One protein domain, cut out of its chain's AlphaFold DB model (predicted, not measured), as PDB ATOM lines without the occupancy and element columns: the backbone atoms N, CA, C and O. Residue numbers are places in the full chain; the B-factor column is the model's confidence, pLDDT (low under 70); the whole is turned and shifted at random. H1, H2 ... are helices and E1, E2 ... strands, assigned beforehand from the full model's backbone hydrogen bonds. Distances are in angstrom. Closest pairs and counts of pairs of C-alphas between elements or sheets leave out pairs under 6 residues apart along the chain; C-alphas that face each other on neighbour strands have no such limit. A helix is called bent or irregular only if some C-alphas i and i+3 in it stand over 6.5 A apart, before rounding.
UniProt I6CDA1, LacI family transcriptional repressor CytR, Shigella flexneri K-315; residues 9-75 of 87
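This is residues 9 to 75 of the 87 residues of the protein "LacI family transcriptional repressor CytR" of Shigella flexneri K-315 (UniProt I6CDA1). This is a small head at one end of a thin, outstretched arm: in the head, two parallel strands, E1 and E2, lie side by side and the long helix H3 packs over one face of them, while the arm is the first helix H1, the four-residue helix H2 and the links between, and residues 9 to 14, 16 to 22 and 24 to 36 of it stand free. H1 lies at the far end of the arm, with the body's sheet and helix at the other end of the long axis. The printed part has 67 residues with three named helices and two named strands, in the order H1, H2, E1, H3, E2, and its class is mixed, helices and strands. The whole is extended, with a radius of gyration of the C-alphas of 20.4 A, and it spans 60 by 21 by 17 A, the arm making much of the length.

Start at the first printed residues, where H1, residues 9 to 20, touches no helix. Go on to H2, residues 29 to 32; H1 and H2 are apart. Next look at E1, residues 39 to 44, and at its neighbour E2, residues 69 to 74: they are parallel, with 23 degrees between their directions. The C-alphas of Thr 39 and Leu 69 face each other at 4.7 A, and those of Val 44 and Asp 74 at 5.3 A. Between these strands you will find N 40 and O 69 within hydrogen-bond range at 2.8 A, and N 73 and O 42 also at 2.8 A. Between the two strands along the chain comes H3, residues 50 to 65, and E1, H3 and E2 form a strand-helix-strand unit, two parallel neighbour strands with a helix between them in the chain, whose crossover is right-handed. The closest C-alphas of H3 and E2 are those of Glu 60 and Val 70, 6.3 A apart; the closest of H3 and E1 are those of Phe 52 and Val 44, 7.2 A apart. H1 is apart from E1, H3 and E2, and H2 is apart from H3 and E2. In H1 every pair of O i and N i+4 is within hydrogen-bond range, in H3 10 of 12 are, and H2 is too short for such a pair; its one pair of O i and N i+3 is not within range.

Find C-alpha 9 at (-16.218, -7.614, 15.312); from there H1 runs to Glu 20, 16.9 A from first to last C-alpha. H2 follows from Gly 29 to Val 32. E1 begins with C-alpha 39 at (-37.762, -39.054, 5.613) and reaches Val 44, 16.2 A on. H3 runs from Pro 50 to Asn 65 over 23.2 A and is neither bent nor irregular, but only just: C-alphas 51 and 54 are 6.3 A apart. E2 runs from Leu 69 over 16.7 A and ends with C-alpha 74 at (-41.725, -55.220, 3.980).

The outline is a rod, and the two C-alphas farthest apart are those of Ala 9 and Asp 49, 61.4 A. The printed part has no cut. The links E1 to H3 and H3 to E2 are tight, those from H1 to H2 and from H2 to E1 are short, and no link is long. In the B-factor column, the mean pLDDT of the printed part is 82.1; look at residues 24 to 37 for the values under 70, where H2 has a mean of 49.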
ATOM      1  N   ALA A   9     -17.060  -7.649  14.120       84.62
ATOM      2  CA  ALA A   9     -16.218  -7.614  15.312       84.62
ATOM      3  C   ALA A   9     -16.681  -8.618  16.381       84.62
ATOM      4  O   ALA A   9     -15.868  -9.351  16.946       84.62
ATOM      5  N   THR A  10     -17.989  -8.696  16.634       84.06
ATOM      6  CA  THR A  10     -18.560  -9.654  17.590       84.06
ATOM      7  C   THR A  10     -18.425 -11.084  17.079       84.06
ATOM      8  O   THR A  10     -18.059 -11.973  17.845       84.06
ATOM      9  N   ARG A  11     -18.630 -11.305  15.776       82.25
ATOM     10  CA  ARG A  11     -18.453 -12.616  15.144       82.25
ATOM     11  C   ARG A  11     -17.024 -13.139  15.297       82.25
ATOM     12  O   ARG A  11     -16.835 -14.259  15.762       82.25
ATOM     13  N   ASN A  12     -16.029 -12.302  15.014       85.12
ATOM     14  CA  ASN A  12     -14.618 -12.669  15.139       85.12
ATOM     15  C   ASN A  12     -14.235 -13.016  16.589       85.12
ATOM     16  O   ASN A  12     -13.476 -13.956  16.821       85.12
ATOM     17  N   ARG A  13     -14.780 -12.290  17.578       85.88
ATOM     18  CA  ARG A  13     -14.556 -12.583  19.006       85.88
ATOM     19  C   ARG A  13     -15.121 -13.943  19.405       85.88
ATOM     20  O   ARG A  13     -14.444 -14.699  20.096       85.88
ATOM     21  N   VAL A  14     -16.334 -14.255  18.955       84.81
ATOM     22  CA  VAL A  14     -16.987 -15.540  19.234       84.81
ATOM     23  C   VAL A  14     -16.238 -16.687  18.559       84.81
ATOM     24  O   VAL A  14     -15.985 -17.697  19.204       84.81
ATOM     25  N   GLU A  15     -15.821 -16.535  17.300       83.12
ATOM     26  CA  GLU A  15     -15.050 -17.567  16.590       83.12
ATOM     27  C   GLU A  15     -13.668 -17.819  17.209       83.12
ATOM     28  O   GLU A  15     -13.180 -18.951  17.177       83.12
ATOM     29  N   LYS A  16     -13.027 -16.784  17.764       86.00
ATOM     30  CA  LYS A  16     -11.762 -16.930  18.491       86.00
ATOM     31  C   LYS A  16     -11.966 -17.706  19.793       86.00
ATOM     32  O   LYS A  16     -11.294 -18.711  19.999       86.00
ATOM     33  N   ALA A  17     -12.947 -17.306  20.603       86.06
ATOM     34  CA  ALA A  17     -13.282 -18.002  21.846       86.06
ATOM     35  C   ALA A  17     -13.710 -19.458  21.594       86.06
ATOM     36  O   ALA A  17     -13.285 -20.360  22.307       86.06
ATOM     37  N   ALA A  18     -14.496 -19.707  20.541       83.62
ATOM     38  CA  ALA A  18     -14.911 -21.049  20.142       83.62
ATOM     39  C   ALA A  18     -13.712 -21.945  19.792       83.62
ATOM     40  O   ALA A  18     -13.682 -23.107  20.189       83.62
ATOM     41  N   ARG A  19     -12.699 -21.406  19.099       81.94
ATOM     42  CA  ARG A  19     -11.456 -22.134  18.800       81.94
ATOM     43  C   ARG A  19     -10.626 -22.418  20.048       81.94
ATOM     44  O   ARG A  19     -10.112 -23.523  20.173       81.94
ATOM     45  N   GLU A  20     -10.523 -21.458  20.963       84.62
ATOM     46  CA  GLU A  20      -9.767 -21.607  22.217       84.62
ATOM     47  C   GLU A  20     -10.319 -22.731  23.103       84.62
ATOM     48  O   GLU A  20      -9.549 -23.439  23.744       84.62
ATOM     49  N   VAL A  21     -11.638 -22.942  23.095       84.38
ATOM     50  CA  VAL A  21     -12.290 -24.009  23.875       84.38
ATOM     51  C   VAL A  21     -12.499 -25.309  23.086       84.38
ATOM     52  O   VAL A  21     -13.144 -26.230  23.581       84.38
ATOM     53  N   GLY A  22     -11.993 -25.392  21.850       77.75
ATOM     54  CA  GLY A  22     -12.145 -26.575  20.996       77.75
ATOM     55  C   GLY A  22     -13.583 -26.836  20.522       77.75
ATOM     56  O   GLY A  22     -13.922 -27.966  20.175       77.75
ATOM     57  N   TYR A  23     -14.444 -25.814  20.500       73.81
ATOM     58  CA  TYR A  23     -15.820 -25.941  20.028       73.81
ATOM     59  C   TYR A  23     -15.851 -26.135  18.507       73.81
ATOM     60  O   TYR A  23     -15.687 -25.195  17.728       73.81
ATOM     61  N   LEU A  24     -16.094 -27.375  18.086       69.81
ATOM     62  CA  LEU A  24     -16.371 -27.743  16.702       69.81
ATOM     63  C   LEU A  24     -17.892 -27.746  16.499       69.81
ATOM     64  O   LEU A  24     -18.566 -28.647  17.008       69.81
ATOM     65  N   PRO A  25     -18.471 -26.765  15.784       63.31
ATOM     66  CA  PRO A  25     -19.895 -26.788  15.495       63.31
ATOM     67  C   PRO A  25     -20.204 -28.018  14.641       63.31
ATOM     68  O   PRO A  25     -19.826 -28.087  13.471       63.31
ATOM     69  N   GLN A  26     -20.890 -29.006  15.219       54.84
ATOM     70  CA  GLN A  26     -21.309 -30.173  14.458       54.84
ATOM     71  C   GLN A  26     -22.332 -29.740  13.395       54.84
ATOM     72  O   GLN A  26     -23.376 -29.174  13.742       54.84
ATOM     73  N   PRO A  27     -22.100 -30.040  12.102       55.28
ATOM     74  CA  PRO A  27     -23.036 -29.696  11.031       55.28
ATOM     75  C   PRO A  27     -24.405 -30.378  11.202       55.28
ATOM     76  O   PRO A  27     -25.409 -29.897  10.677       55.28
ATOM     77  N   MET A  28     -24.475 -31.437  12.018       51.31
ATOM     78  CA  MET A  28     -25.713 -32.130  12.386       51.31
ATOM     79  C   MET A  28     -26.705 -31.238  13.158       51.31
ATOM     80  O   MET A  28     -27.912 -31.461  13.093       51.31
ATOM     81  N   GLY A  29     -26.238 -30.174  13.825       45.56
ATOM     82  CA  GLY A  29     -27.092 -29.260  14.593       45.56
ATOM     83  C   GLY A  29     -27.951 -28.310  13.747       45.56
ATOM     84  O   GLY A  29     -28.865 -27.674  14.277       45.56
ATOM     85  N   ARG A  30     -27.699 -28.202  12.432       52.16
ATOM     86  CA  ARG A  30     -28.507 -27.346  11.543       52.16
ATOM     87  C   ARG A  30     -29.867 -27.970  11.219       52.16
ATOM     88  O   ARG A  30     -30.842 -27.235  11.090       52.16
ATOM     89  N   ASN A  31     -29.934 -29.302  11.167       49.00
ATOM     90  CA  ASN A  31     -31.179 -30.040  10.947       49.00
ATOM     91  C   ASN A  31     -31.994 -30.211  12.235       49.00
ATOM     92  O   ASN A  31     -33.208 -30.210  12.171       49.00
ATOM     93  N   VAL A  32     -31.371 -30.235  13.418       50.94
ATOM     94  CA  VAL A  32     -32.113 -30.333  14.695       50.94
ATOM     95  C   VAL A  32     -32.992 -29.099  14.958       50.94
ATOM     96  O   VAL A  32     -34.044 -29.198  15.577       50.94
ATOM     97  N   LYS A  33     -32.596 -27.918  14.462       49.75
ATOM     98  CA  LYS A  33     -33.377 -26.676  14.620       49.75
ATOM     99  C   LYS A  33     -34.512 -26.515  13.605       49.75
ATOM    100  O   LYS A  33     -35.359 -25.645  13.798       49.75
ATOM    101  N   ARG A  34     -34.518 -27.297  12.523       51.94
ATOM    102  CA  ARG A  34     -35.562 -27.281  11.497       51.94
ATOM    103  C   ARG A  34     -36.300 -28.599  11.658       51.94
ATOM    104  O   ARG A  34     -35.792 -29.623  11.242       51.94
ATOM    105  N   ASN A  35     -37.446 -28.562  12.330       50.19
ATOM    106  CA  ASN A  35     -38.302 -29.704  12.666       50.19
ATOM    107  C   ASN A  35     -38.921 -30.380  11.414       50.19
ATOM    108  O   ASN A  35     -40.117 -30.634  11.363       50.19
ATOM    109  N   GLU A  36     -38.128 -30.585  10.366       58.94
ATOM    110  CA  GLU A  36     -38.480 -31.229   9.110       58.94
ATOM    111  C   GLU A  36     -37.632 -32.495   8.996       58.94
ATOM    112  O   GLU A  36     -36.484 -32.466   8.544       58.94
ATOM    113  N   SER A  37     -38.204 -33.624   9.405       67.25
ATOM    114  CA  SER A  37     -37.686 -34.928   9.008       67.25
ATOM    115  C   SER A  37     -37.865 -35.070   7.499       67.25
ATOM    116  O   SER A  37     -38.985 -35.181   7.008       67.25
ATOM    117  N   ARG A  38     -36.763 -35.066   6.745       86.38
ATOM    118  CA  ARG A  38     -36.762 -35.369   5.307       86.38
ATOM    119  C   ARG A  38     -36.743 -36.878   5.076       86.38
ATOM    120  O   ARG A  38     -35.864 -37.381   4.389       86.38
ATOM    121  N   THR A  39     -37.688 -37.592   5.681       91.31
ATOM    122  CA  THR A  39     -37.762 -39.054   5.613       91.31
ATOM    123  C   THR A  39     -39.168 -39.489   5.231       91.31
ATOM    124  O   THR A  39     -40.138 -39.018   5.817       91.31
ATOM    125  N   ILE A  40     -39.270 -40.398   4.265       92.75
ATOM    126  CA  ILE A  40     -40.514 -41.021   3.807       92.75
ATOM    127  C   ILE A  40     -40.413 -42.519   4.105       92.75
ATOM    128  O   ILE A  40     -39.437 -43.152   3.713       92.75
ATOM    129  N   LEU A  41     -41.407 -43.084   4.793       93.81
ATOM    130  CA  LEU A  41     -41.541 -44.531   4.979       93.81
ATOM    131  C   LEU A  41     -42.526 -45.080   3.943       93.81
ATOM    132  O   LEU A  41     -43.673 -44.642   3.889       93.81
ATOM    133  N   VAL A  42     -42.073 -46.044   3.150       93.69
ATOM    134  CA  VAL A  42     -42.868 -46.765   2.157       93.69
ATOM    135  C   VAL A  42     -43.062 -48.184   2.663       93.69
ATOM    136  O   VAL A  42     -42.091 -48.911   2.850       93.69
ATOM    137  N   ILE A  43     -44.311 -48.573   2.897       92.56
ATOM    138  CA  ILE A  43     -44.658 -49.928   3.322       92.56
ATOM    139  C   ILE A  43     -45.207 -50.670   2.111       92.56
ATOM    140  O   ILE A  43     -46.182 -50.215   1.510       92.56
ATOM    141  N   VAL A  44     -44.581 -51.790   1.756       90.94
ATOM    142  CA  VAL A  44     -45.013 -52.639   0.642       90.94
ATOM    143  C   VAL A  44     -45.352 -54.051   1.122       90.94
ATOM    144  O   VAL A  44     -44.775 -54.518   2.107       90.94
ATOM    145  N   PRO A  45     -46.282 -54.743   0.442       86.88
ATOM    146  CA  PRO A  45     -46.641 -56.113   0.783       86.88
ATOM    147  C   PRO A  45     -45.506 -57.117   0.614       86.88
ATOM    148  O   PRO A  45     -45.446 -58.022   1.420       86.88
ATOM    149  N   ASP A  46     -44.656 -56.988  -0.406       87.25
ATOM    150  CA  ASP A  46     -43.476 -57.836  -0.614       87.25
ATOM    151  C   ASP A  46     -42.457 -57.042  -1.441       87.25
ATOM    152  O   ASP A  46     -42.776 -56.540  -2.520       87.25
ATOM    153  N   ILE A  47     -41.234 -56.890  -0.936       88.50
ATOM    154  CA  ILE A  47     -40.169 -56.167  -1.650       88.50
ATOM    155  C   ILE A  47     -39.565 -56.985  -2.801       88.50
ATOM    156  O   ILE A  47     -38.902 -56.417  -3.669       88.50
ATOM    157  N   CYS A  48     -39.759 -58.304  -2.797       86.12
ATOM    158  CA  CYS A  48     -39.234 -59.225  -3.799       86.12
ATOM    159  C   CYS A  48     -40.140 -59.332  -5.030       86.12
ATOM    160  O   CYS A  48     -39.685 -59.819  -6.067       86.12
ATOM    161  N   ASP A  49     -41.397 -58.888  -4.943       88.19
ATOM    162  CA  ASP A  49     -42.317 -58.892  -6.079       88.19
ATOM    163  C   ASP A  49     -41.887 -57.822  -7.113       88.19
ATOM    164  O   ASP A  49     -41.843 -56.622  -6.797       88.19
ATOM    165  N   PRO A  50     -41.594 -58.217  -8.372       89.81
ATOM    166  CA  PRO A  50     -41.221 -57.292  -9.439       89.81
ATOM    167  C   PRO A  50     -42.218 -56.148  -9.652       89.81
ATOM    168  O   PRO A  50     -41.803 -55.059 -10.054       89.81
ATOM    169  N   PHE A  51     -43.503 -56.350  -9.350       90.19
ATOM    170  CA  PHE A  51     -44.523 -55.306  -9.418       90.19
ATOM    171  C   PHE A  51     -44.193 -54.108  -8.515       90.19
ATOM    172  O   PHE A  51     -44.283 -52.959  -8.952       90.19
ATOM    173  N   PHE A  52     -43.758 -54.352  -7.273       90.88
ATOM    174  CA  PHE A  52     -43.413 -53.277  -6.337       90.88
ATOM    175  C   PHE A  52     -42.024 -52.693  -6.599       90.88
ATOM    176  O   PHE A  52     -41.791 -51.531  -6.267       90.88
ATOM    177  N   SER A  53     -41.123 -53.441  -7.242       90.44
ATOM    178  CA  SER A  53     -39.756 -52.982  -7.527       90.44
ATOM    179  C   SER A  53     -39.708 -51.693  -8.366       90.44
ATOM    180  O   SER A  53     -39.008 -50.742  -8.007       90.44
ATOM    181  N   GLU A  54     -40.517 -51.600  -9.426       92.69
ATOM    182  CA  GLU A  54     -40.577 -50.410 -10.286       92.69
ATOM    183  C   GLU A  54     -41.229 -49.219  -9.567       92.69
ATOM    184  O   GLU A  54     -40.798 -48.074  -9.724       92.69
ATOM    185  N   ILE A  55     -42.221 -49.482  -8.711       93.56
ATOM    186  CA  ILE A  55     -42.877 -48.457  -7.886       93.56
ATOM    187  C   ILE A  55     -41.881 -47.872  -6.879       93.56
ATOM    188  O   ILE A  55     -41.737 -46.652  -6.787       93.56
ATOM    189  N   ILE A  56     -41.161 -48.734  -6.157       94.12
ATOM    190  CA  ILE A  56     -40.122 -48.352  -5.194       94.12
ATOM    191  C   ILE A  56     -39.065 -47.485  -5.875       94.12
ATOM    192  O   ILE A  56     -38.709 -46.426  -5.358       94.12
ATOM    193  N   ARG A  57     -38.612 -47.893  -7.063       94.00
ATOM    194  CA  ARG A  57     -37.619 -47.148  -7.836       94.00
ATOM    195  C   ARG A  57     -38.116 -45.761  -8.244       94.00
ATOM    196  O   ARG A  57     -37.378 -44.784  -8.126       94.00
ATOM    197  N   GLY A  58     -39.370 -45.648  -8.682       95.94
ATOM    198  CA  GLY A  58     -39.988 -44.356  -8.991       95.94
ATOM    199  C   GLY A  58     -40.059 -43.428  -7.773       95.94
ATOM    200  O   GLY A  58     -39.754 -42.233  -7.877       95.94
ATOM    201  N   ILE A  59     -40.408 -43.983  -6.607       95.31
ATOM    202  CA  ILE A  59     -40.443 -43.247  -5.338       95.31
ATOM    203  C   ILE A  59     -39.038 -42.785  -4.945       95.31
ATOM    204  O   ILE A  59     -38.859 -41.609  -4.632       95.31
ATOM    205  N   GLU A  60     -38.045 -43.673  -4.996       94.62
ATOM    206  CA  GLU A  60     -36.654 -43.379  -4.642       94.62
ATOM    207  C   GLU A  60     -36.084 -42.236  -5.490       94.62
ATOM    208  O   GLU A  60     -35.617 -41.239  -4.939       94.62
ATOM    209  N   VAL A  61     -36.181 -42.335  -6.821       96.56
ATOM    210  CA  VAL A  61     -35.666 -41.308  -7.743       96.56
ATOM    211  C   VAL A  61     -36.320 -39.953  -7.469       96.56
ATOM    212  O   VAL A  61     -35.645 -38.923  -7.403       96.56
ATOM    213  N   THR A  62     -37.638 -39.942  -7.269       96.50
ATOM    214  CA  THR A  62     -38.384 -38.704  -7.022       96.50
ATOM    215  C   THR A  62     -38.026 -38.095  -5.670       96.50
ATOM    216  O   THR A  62     -37.785 -36.890  -5.580       96.50
ATOM    217  N   ALA A  63     -37.953 -38.910  -4.620       94.81
ATOM    218  CA  ALA A  63     -37.606 -38.475  -3.275       94.81
ATOM    219  C   ALA A  63     -36.164 -37.951  -3.201       94.81
ATOM    220  O   ALA A  63     -35.935 -36.878  -2.636       94.81
ATOM    221  N   ALA A  64     -35.216 -38.639  -3.844       91.94
ATOM    222  CA  ALA A  64     -33.820 -38.224  -3.926       91.94
ATOM    223  C   ALA A  64     -33.674 -36.851  -4.600       91.94
ATOM    224  O   ALA A  64     -32.986 -35.978  -4.066       91.94
ATOM    225  N   ASN A  65     -34.401 -36.608  -5.698       94.88
ATOM    226  CA  ASN A  65     -34.421 -35.307  -6.381       94.88
ATOM    227  C   ASN A  65     -34.909 -34.154  -5.483       94.88
ATOM    228  O   ASN A  65     -34.529 -33.003  -5.691       94.88
ATOM    229  N   HIS A  66     -35.716 -34.454  -4.463       92.50
ATOM    230  CA  HIS A  66     -36.233 -33.479  -3.496       92.50
ATOM    231  C   HIS A  66     -35.467 -33.494  -2.158       92.50
ATOM    232  O   HIS A  66     -35.807 -32.756  -1.229       92.50
ATOM    233  N   GLY A  67     -34.406 -34.302  -2.050       89.81
ATOM    234  CA  GLY A  67     -33.568 -34.413  -0.858       89.81
ATOM    235  C   GLY A  67     -34.231 -35.142   0.312       89.81
ATOM    236  O   GLY A  67     -33.911 -34.826   1.461       89.81
ATOM    237  N   TYR A  68     -35.148 -36.069   0.030       92.88
ATOM    238  CA  TYR A  68     -35.757 -36.970   1.007       92.88
ATOM    239  C   TYR A  68     -35.031 -38.320   1.045       92.88
ATOM    240  O   TYR A  68     -34.649 -38.866   0.014       92.88
ATOM    241  N   LEU A  69     -34.888 -38.869   2.250       91.56
ATOM    242  CA  LEU A  69     -34.496 -40.247   2.512       91.56
ATOM    243  C   LEU A  69     -35.736 -41.145   2.438       91.56
ATOM    244  O   LEU A  69     -36.747 -40.847   3.073       91.56
ATOM    245  N   VAL A  70     -35.653 -42.254   1.711       94.31
ATOM    246  CA  VAL A  70     -36.722 -43.259   1.657       94.31
ATOM    247  C   VAL A  70     -36.324 -44.458   2.509       94.31
ATOM    248  O   VAL A  70     -35.220 -44.979   2.380       94.31
ATOM    249  N   LEU A  71     -37.227 -44.887   3.385       94.06
ATOM    250  CA  LEU A  71     -37.146 -46.141   4.127       94.06
ATOM    251  C   LEU A  71     -38.207 -47.085   3.571       94.06
ATOM    252  O   LEU A  71     -39.347 -46.666   3.377       94.06
ATOM    253  N   ILE A  72     -37.848 -48.343   3.328       92.12
ATOM    254  CA  ILE A  72     -38.770 -49.350   2.797       92.12
ATOM    255  C   ILE A  72     -39.020 -50.393   3.883       92.12
ATOM    256  O   ILE A  72     -38.072 -50.939   4.447       92.12
ATOM    257  N   GLY A  73     -40.293 -50.637   4.183       91.00
ATOM    258  CA  GLY A  73     -40.749 -51.692   5.076       91.00
ATOM    259  C   GLY A  73     -41.471 -52.782   4.293       91.00
ATOM    260  O   GLY A  73     -42.383 -52.485   3.526       91.00
ATOM    261  N   ASP A  74     -41.063 -54.029   4.507       88.44
ATOM    262  CA  ASP A  74     -41.725 -55.220   3.980       88.44
ATOM    263  C   ASP A  74     -42.748 -55.750   4.999       88.44
ATOM    264  O   ASP A  74     -42.414 -55.975   6.168       88.44
ATOM    265  N   CYS A  75     -43.991 -55.944   4.559       83.44
ATOM    266  CA  CYS A  75     -45.091 -56.452   5.375       83.44
ATOM    267  C   CYS A  75     -45.541 -57.881   5.023       83.44
ATOM    268  O   CYS A  75     -46.504 -58.350   5.637       83.44
TER     269      CYS A  75